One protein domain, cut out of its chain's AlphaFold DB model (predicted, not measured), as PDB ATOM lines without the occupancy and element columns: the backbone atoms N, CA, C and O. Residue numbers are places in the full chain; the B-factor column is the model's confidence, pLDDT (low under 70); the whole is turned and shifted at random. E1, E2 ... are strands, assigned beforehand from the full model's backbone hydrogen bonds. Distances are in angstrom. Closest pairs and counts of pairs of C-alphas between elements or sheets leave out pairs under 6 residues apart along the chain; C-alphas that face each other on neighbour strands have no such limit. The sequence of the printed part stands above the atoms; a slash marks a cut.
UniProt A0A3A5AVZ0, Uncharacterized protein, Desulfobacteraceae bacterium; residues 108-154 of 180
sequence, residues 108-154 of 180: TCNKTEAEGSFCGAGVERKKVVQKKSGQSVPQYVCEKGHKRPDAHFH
ATOM      1  N   THR A 108     -48.906   2.022 -34.233       89.88
ATOM      2  CA  THR A 108     -48.303   0.743 -33.834       89.88
ATOM      3  C   THR A 108     -46.816   0.886 -33.526       89.88
ATOM      4  O   THR A 108     -46.120   1.800 -33.986       89.88
ATOM      5  N   CYS A 109     -46.318  -0.011 -32.678       88.75
ATOM      6  CA  CYS A 109     -44.934  -0.002 -32.228       88.75
ATOM      7  C   CYS A 109     -44.007  -0.611 -33.287       88.75
ATOM      8  O   CYS A 109     -44.149  -1.781 -33.637       88.75
ATOM      9  N   ASN A 110     -42.996   0.152 -33.709       86.19
ATOM     10  CA  ASN A 110     -41.988  -0.279 -34.686       86.19
ATOM     11  C   ASN A 110     -40.710  -0.866 -34.044       86.19
ATOM     12  O   ASN A 110     -39.637  -0.871 -34.641       86.19
ATOM     13  N   LYS A 111     -40.760  -1.311 -32.781       83.62
ATOM     14  CA  LYS A 111     -39.586  -1.947 -32.164       83.62
ATOM     15  C   LYS A 111     -39.435  -3.371 -32.705       83.62
ATOM     16  O   LYS A 111     -40.384  -4.147 -32.630       83.62
ATOM     17  N   THR A 112     -38.241  -3.708 -33.179       83.88
ATOM     18  CA  THR A 112     -37.829  -5.080 -33.491       83.88
ATOM     19  C   THR A 112     -37.568  -5.862 -32.201       83.88
ATOM     20  O   THR A 112     -36.849  -5.393 -31.311       83.88
ATOM     21  N   GLU A 113     -38.191  -7.029 -32.071       81.19
ATOM     22  CA  GLU A 113     -37.952  -7.993 -30.997       81.19
ATOM     23  C   GLU A 113     -36.730  -8.873 -31.313       81.19
ATOM     24  O   GLU A 113     -36.185  -8.835 -32.416       81.19
ATOM     25  N   ALA A 114     -36.264  -9.635 -30.317       74.62
ATOM     26  CA  ALA A 114     -35.038 -10.434 -30.407       74.62
ATOM     27  C   ALA A 114     -35.085 -11.518 -31.504       74.62
ATOM     28  O   ALA A 114     -34.044 -11.909 -32.018       74.62
ATOM     29  N   GLU A 115     -36.284 -11.949 -31.902       75.44
ATOM     30  CA  GLU A 115     -36.521 -12.922 -32.980       75.44
ATOM     31  C   GLU A 115     -36.627 -12.277 -34.377       75.44
ATOM     32  O   GLU A 115     -36.931 -12.955 -35.355       75.44
ATOM     33  N   GLY A 116     -36.408 -10.961 -34.501       78.38
ATOM     34  CA  GLY A 116     -36.527 -10.231 -35.770       78.38
ATOM     35  C   GLY A 116     -37.964  -9.866 -36.170       78.38
ATOM     36  O   GLY A 116     -38.168  -9.221 -37.197       78.38
ATOM     37  N   SER A 117     -38.963 -10.219 -35.358       78.81
ATOM     38  CA  SER A 117     -40.357  -9.797 -35.529       78.81
ATOM     39  C   SER A 117     -40.575  -8.357 -35.037       78.81
ATOM     40  O   SER A 117     -39.901  -7.871 -34.126       78.81
ATOM     41  N   PHE A 118     -41.516  -7.629 -35.645       83.25
ATOM     42  CA  PHE A 118     -41.918  -6.305 -35.161       83.25
ATOM     43  C   PHE A 118     -42.956  -6.438 -34.044       83.25
ATOM     44  O   PHE A 118     -43.882  -7.238 -34.144       83.25
ATOM     45  N   CYS A 119     -42.839  -5.599 -33.010       84.69
ATOM     46  CA  CYS A 119     -43.743  -5.584 -31.859       84.69
ATOM     47  C   CYS A 119     -45.223  -5.461 -32.266       84.69
ATOM     48  O   CYS A 119     -46.061  -6.175 -31.717       84.69
ATOM     49  N   GLY A 120     -45.554  -4.537 -33.180       82.38
ATOM     50  CA  GLY A 120     -46.896  -4.380 -33.761       82.38
ATOM     51  C   GLY A 120     -48.009  -3.941 -32.797       82.38
ATOM     52  O   GLY A 120     -49.113  -3.650 -33.246       82.38
ATOM     53  N   ALA A 121     -47.736  -3.862 -31.491       86.12
ATOM     54  CA  ALA A 121     -48.713  -3.493 -30.471       86.12
ATOM     55  C   ALA A 121     -49.183  -2.037 -30.614       86.12
ATOM     56  O   ALA A 121     -48.426  -1.179 -31.084       86.12
ATOM     57  N   GLY A 122     -50.410  -1.769 -30.157       85.25
ATOM     58  CA  GLY A 122     -50.975  -0.425 -30.076       85.25
ATOM     59  C   GLY A 122     -50.115   0.505 -29.221       85.25
ATOM     60  O   GLY A 122     -49.446   0.077 -28.274       85.25
ATOM     61  N   VAL A 123     -50.090   1.780 -29.599       88.19
ATOM     62  CA  VAL A 123     -49.227   2.790 -28.989       88.19
ATOM     63  C   VAL A 123     -50.050   3.970 -28.500       88.19
ATOM     64  O   VAL A 123     -50.810   4.562 -29.259       88.19
ATOM     65  N   GLU A 124     -49.800   4.381 -27.260       85.50
ATOM     66  CA  GLU A 124     -50.334   5.617 -26.697       85.50
ATOM     67  C   GLU A 124     -49.291   6.736 -26.720       85.50
ATOM     68  O   GLU A 124     -48.111   6.542 -26.402       85.50
ATOM     69  N   ARG A 125     -49.738   7.950 -27.054       84.88
ATOM     70  CA  ARG A 125     -48.909   9.157 -27.008       84.88
ATOM     71  C   ARG A 125     -48.929   9.740 -25.593       84.88
ATOM     72  O   ARG A 125     -49.928  10.319 -25.178       84.88
ATOM     73  N   LYS A 126     -47.811   9.658 -24.870       84.06
ATOM     74  CA  LYS A 126     -47.637  10.279 -23.546       84.06
ATOM     75  C   LYS A 126     -46.718  11.492 -23.644       84.06
ATOM     76  O   LYS A 126     -45.701  11.461 -24.327       84.06
ATOM     77  N   LYS A 127     -47.059  12.589 -22.966       81.19
ATOM     78  CA  LYS A 127     -46.153  13.739 -22.830       81.19
ATOM     79  C   LYS A 127     -45.200  13.453 -21.677       81.19
ATOM     80  O   LYS A 127     -45.654  13.281 -20.549       81.19
ATOM     81  N   VAL A 128     -43.902  13.391 -21.951       80.31
ATOM     82  CA  VAL A 128     -42.884  13.166 -20.919       80.31
ATOM     83  C   VAL A 128     -41.967  14.380 -20.869       80.31
ATOM     84  O   VAL A 128     -41.486  14.852 -21.899       80.31
ATOM     85  N   VAL A 129     -41.751  14.910 -19.667       78.38
ATOM     86  CA  VAL A 129     -40.835  16.032 -19.439       78.38
ATOM     87  C   VAL A 129     -39.412  15.486 -19.405       78.38
ATOM     88  O   VAL A 129     -39.075  14.655 -18.556       78.38
ATOM     89  N   GLN A 130     -38.568  15.917 -20.341       72.19
ATOM     90  CA  GLN A 130     -37.158  15.546 -20.321       72.19
ATOM     91  C   GLN A 130     -36.459  16.225 -19.140       72.19
ATOM     92  O   GLN A 130     -36.336  17.445 -19.093       72.19
ATOM     93  N   LYS A 131     -35.919  15.422 -18.215       69.00
ATOM     94  CA  LYS A 131     -35.226  15.915 -17.010       69.00
ATOM     95  C   LYS A 131     -34.004  16.803 -17.295       69.00
ATOM     96  O   LYS A 131     -33.623  17.573 -16.427       69.00
ATOM     97  N   LYS A 132     -33.382  16.689 -18.478       71.00
ATOM     98  CA  LYS A 132     -32.184  17.465 -18.854       71.00
ATOM     99  C   LYS A 132     -32.487  18.811 -19.520       71.00
ATOM    100  O   LYS A 132     -31.679  19.717 -19.397       71.00
ATOM    101  N   SER A 133     -33.609  18.938 -20.232       70.19
ATOM    102  CA  SER A 133     -33.952  20.148 -21.001       70.19
ATOM    103  C   SER A 133     -35.208  20.857 -20.495       70.19
ATOM    104  O   SER A 133     -35.537  21.933 -20.982       70.19
ATOM    105  N   GLY A 134     -35.954  20.247 -19.566       72.88
ATOM    106  CA  GLY A 134     -37.251  20.745 -19.099       72.88
ATOM    107  C   GLY A 134     -38.356  20.713 -20.163       72.88
ATOM    108  O   GLY A 134     -39.497  21.056 -19.864       72.88
ATOM    109  N   GLN A 135     -38.062  20.284 -21.396       72.56
ATOM    110  CA  GLN A 135     -39.027  20.293 -22.489       72.56
ATOM    111  C   GLN A 135     -39.951  19.074 -22.435       72.56
ATOM    112  O   GLN A 135     -39.519  17.936 -22.221       72.56
ATOM    113  N   SER A 136     -41.244  19.311 -22.663       73.44
ATOM    114  CA  SER A 136     -42.238  18.254 -22.832       73.44
ATOM    115  C   SER A 136     -42.130  17.671 -24.241       73.44
ATOM    116  O   SER A 136     -42.521  18.318 -25.215       73.44
ATOM    117  N   VAL A 137     -41.633  16.445 -24.359       80.12
ATOM    118  CA  VAL A 137     -41.507  15.754 -25.646       80.12
ATOM    119  C   VAL A 137     -42.577  14.659 -25.712       80.12
ATOM    120  O   VAL A 137     -42.789  13.951 -24.721       80.12
ATOM    121  N   PRO A 138     -43.304  14.514 -26.835       80.75
ATOM    122  CA  PRO A 138     -44.185  13.370 -27.018       80.75
ATOM    123  C   PRO A 138     -43.348  12.085 -27.072       80.75
ATOM    124  O   PRO A 138     -42.441  11.958 -27.888       80.75
ATOM    125  N   GLN A 139     -43.659  11.136 -26.195       86.31
ATOM    126  CA  GLN A 139     -43.071   9.807 -26.161       86.31
ATOM    127  C   GLN A 139     -44.173   8.770 -26.368       86.31
ATOM    128  O   GLN A 139     -45.224   8.807 -25.727       86.31
ATOM    129  N   TYR A 140     -43.917   7.837 -27.270       86.50
ATOM    130  CA  TYR A 140     -44.833   6.774 -27.637       86.50
ATOM    131  C   TYR A 140     -44.546   5.541 -26.785       86.50
ATOM    132  O   TYR A 140     -43.402   5.079 -26.723       86.50
ATOM    133  N   VAL A 141     -45.572   5.032 -26.102       87.31
ATOM    134  CA  VAL A 141     -45.465   3.870 -25.211       87.31
ATOM    135  C   VAL A 141     -46.428   2.791 -25.683       87.31
ATOM    136  O   VAL A 141     -47.619   3.054 -25.820       87.31
ATOM    137  N   CYS A 142     -45.918   1.588 -25.948       89.06
ATOM    138  CA  CYS A 142     -46.765   0.441 -26.280       89.06
ATOM    139  C   CYS A 142     -47.170  -0.353 -25.031       89.06
ATOM    140  O   CYS A 142     -46.516  -0.255 -23.992       89.06
ATOM    141  N   GLU A 143     -48.160  -1.235 -25.167       86.00
ATOM    142  CA  GLU A 143     -48.615  -2.147 -24.099       86.00
ATOM    143  C   GLU A 143     -47.490  -3.036 -23.541       86.00
ATOM    144  O   GLU A 143     -47.395  -3.236 -22.335       86.00
ATOM    145  N   LYS A 144     -46.553  -3.478 -24.395       83.62
ATOM    146  CA  LYS A 144     -45.343  -4.225 -23.988       83.62
ATOM    147  C   LYS A 144     -44.279  -3.368 -23.265       83.62
ATOM    148  O   LYS A 144     -43.173  -3.834 -23.013       83.62
ATOM    149  N   GLY A 145     -44.556  -2.092 -22.981       83.19
ATOM    150  CA  GLY A 145     -43.660  -1.190 -22.246       83.19
ATOM    151  C   GLY A 145     -42.514  -0.568 -23.057       83.19
ATOM    152  O   GLY A 145     -41.669   0.132 -22.492       83.19
ATOM    153  N   HIS A 146     -42.461  -0.769 -24.377       85.50
ATOM    154  CA  HIS A 146     -41.463  -0.127 -25.234       85.50
ATOM    155  C   HIS A 146     -41.719   1.377 -25.343       85.50
ATOM    156  O   HIS A 146     -42.836   1.800 -25.629       85.50
ATOM    157  N   LYS A 147     -40.661   2.173 -25.158       85.88
ATOM    158  CA  LYS A 147     -40.691   3.634 -25.270       85.88
ATOM    159  C   LYS A 147     -39.911   4.067 -26.503       85.88
ATOM    160  O   LYS A 147     -38.712   3.792 -26.591       85.88
ATOM    161  N   ARG A 148     -40.567   4.744 -27.440       83.62
ATOM    162  CA  ARG A 148     -39.944   5.253 -28.670       83.62
ATOM    163  C   ARG A 148     -40.334   6.714 -28.925       83.62
ATOM    164  O   ARG A 148     -41.391   7.151 -28.468       83.62
ATOM    165  N   PRO A 149     -39.468   7.494 -29.591       83.31
ATOM    166  CA  PRO A 149     -39.822   8.831 -30.062       83.31
ATOM    167  C   PRO A 149     -40.749   8.790 -31.288       83.31
ATOM    168  O   PRO A 149     -41.399   9.784 -31.587       83.31
ATOM    169  N   ASP A 150     -40.840   7.643 -31.961       83.38
ATOM    170  CA  ASP A 150     -41.578   7.412 -33.195       83.38
ATOM    171  C   ASP A 150     -42.542   6.215 -33.087       83.38
ATOM    172  O   ASP A 150     -42.315   5.256 -32.344       83.38
ATOM    173  N   ALA A 151     -43.643   6.281 -33.837       87.38
ATOM    174  CA  ALA A 151     -44.625   5.211 -33.986       87.38
ATOM    175  C   ALA A 151     -45.040   5.102 -35.456       87.38
ATOM    176  O   ALA A 151     -45.023   6.096 -36.186       87.38
ATOM    177  N   HIS A 152     -45.417   3.904 -35.898       89.25
ATOM    178  CA  HIS A 152     -45.853   3.686 -37.271       89.25
ATOM    179  C   HIS A 152     -47.360   3.941 -37.390       89.25
ATOM    180  O   HIS A 152     -48.148   3.392 -36.623       89.25
ATOM    181  N   PHE A 153     -47.770   4.793 -38.332       90.50
ATOM    182  CA  PHE A 153     -49.179   5.095 -38.587       90.50
ATOM    183  C   PHE A 153     -49.693   4.274 -39.767       90.50
ATOM    184  O   PHE A 153     -49.088   4.282 -40.838       90.50
ATOM    185  N   HIS A 154     -50.838   3.617 -39.595       89.50
ATOM    186  CA  HIS A 154     -51.488   2.863 -40.666       89.50
ATOM    187  C   HIS A 154     -52.616   3.682 -41.312       89.50
ATOM    188  O   HIS A 154     -53.749   3.625 -40.816       89.50
TER     189      HIS A 154
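AT A GLANCE: This is residues 108 to 154 of the 180 residues of an uncharacterized protein of Desulfobacteraceae bacterium (UniProt A0A3A5AVZ0). With little regular structure, the domain is one long two-stranded hairpin, E1 and E2, with an unnamed loop, residues 108 to 122, at the end away from the hairpin's turn. After E2 the last stretch folds back, its residues 147 to 148 pairing beside E2. The 47 printed residues hold two antiparallel strands, E1 then E2, with 14 residues, all strand by class, and no named helix. The whole is elongated, 36 by 22 by 14 A, and only just loose, close to compact, with a radius of gyration of the C-alphas of 11.8 A.

IN THESE COORDINATES: After residues 108 to 122, E1 takes residues 123 to 129, 18.4 A long, from C-alpha 123 at (-49.227, 2.790, -28.989). E2, residues 136 to 142, spans 18.7 A and ends at C-alpha 142 at (-46.765, 0.441, -26.280).

HOW THE PARTS SIT: E1 and E2 form a hairpin of antiparallel neighbours, with 148 degrees between their directions. N 124 and O 141 are within hydrogen-bond range at 2.9 A, N 139 and O 126 at 2.8 A. Residues 140 to 141 of E2 also pair antiparallel with residues 147 to 148.

THE WHOLE: The C-alphas farthest apart, Glu 115 and Gly 134, are 36.4 A apart. The printed part has no cut, and E1 to E2 is a short link. Mean pLDDT of the printed part is 82.3; residue 131 is under 70.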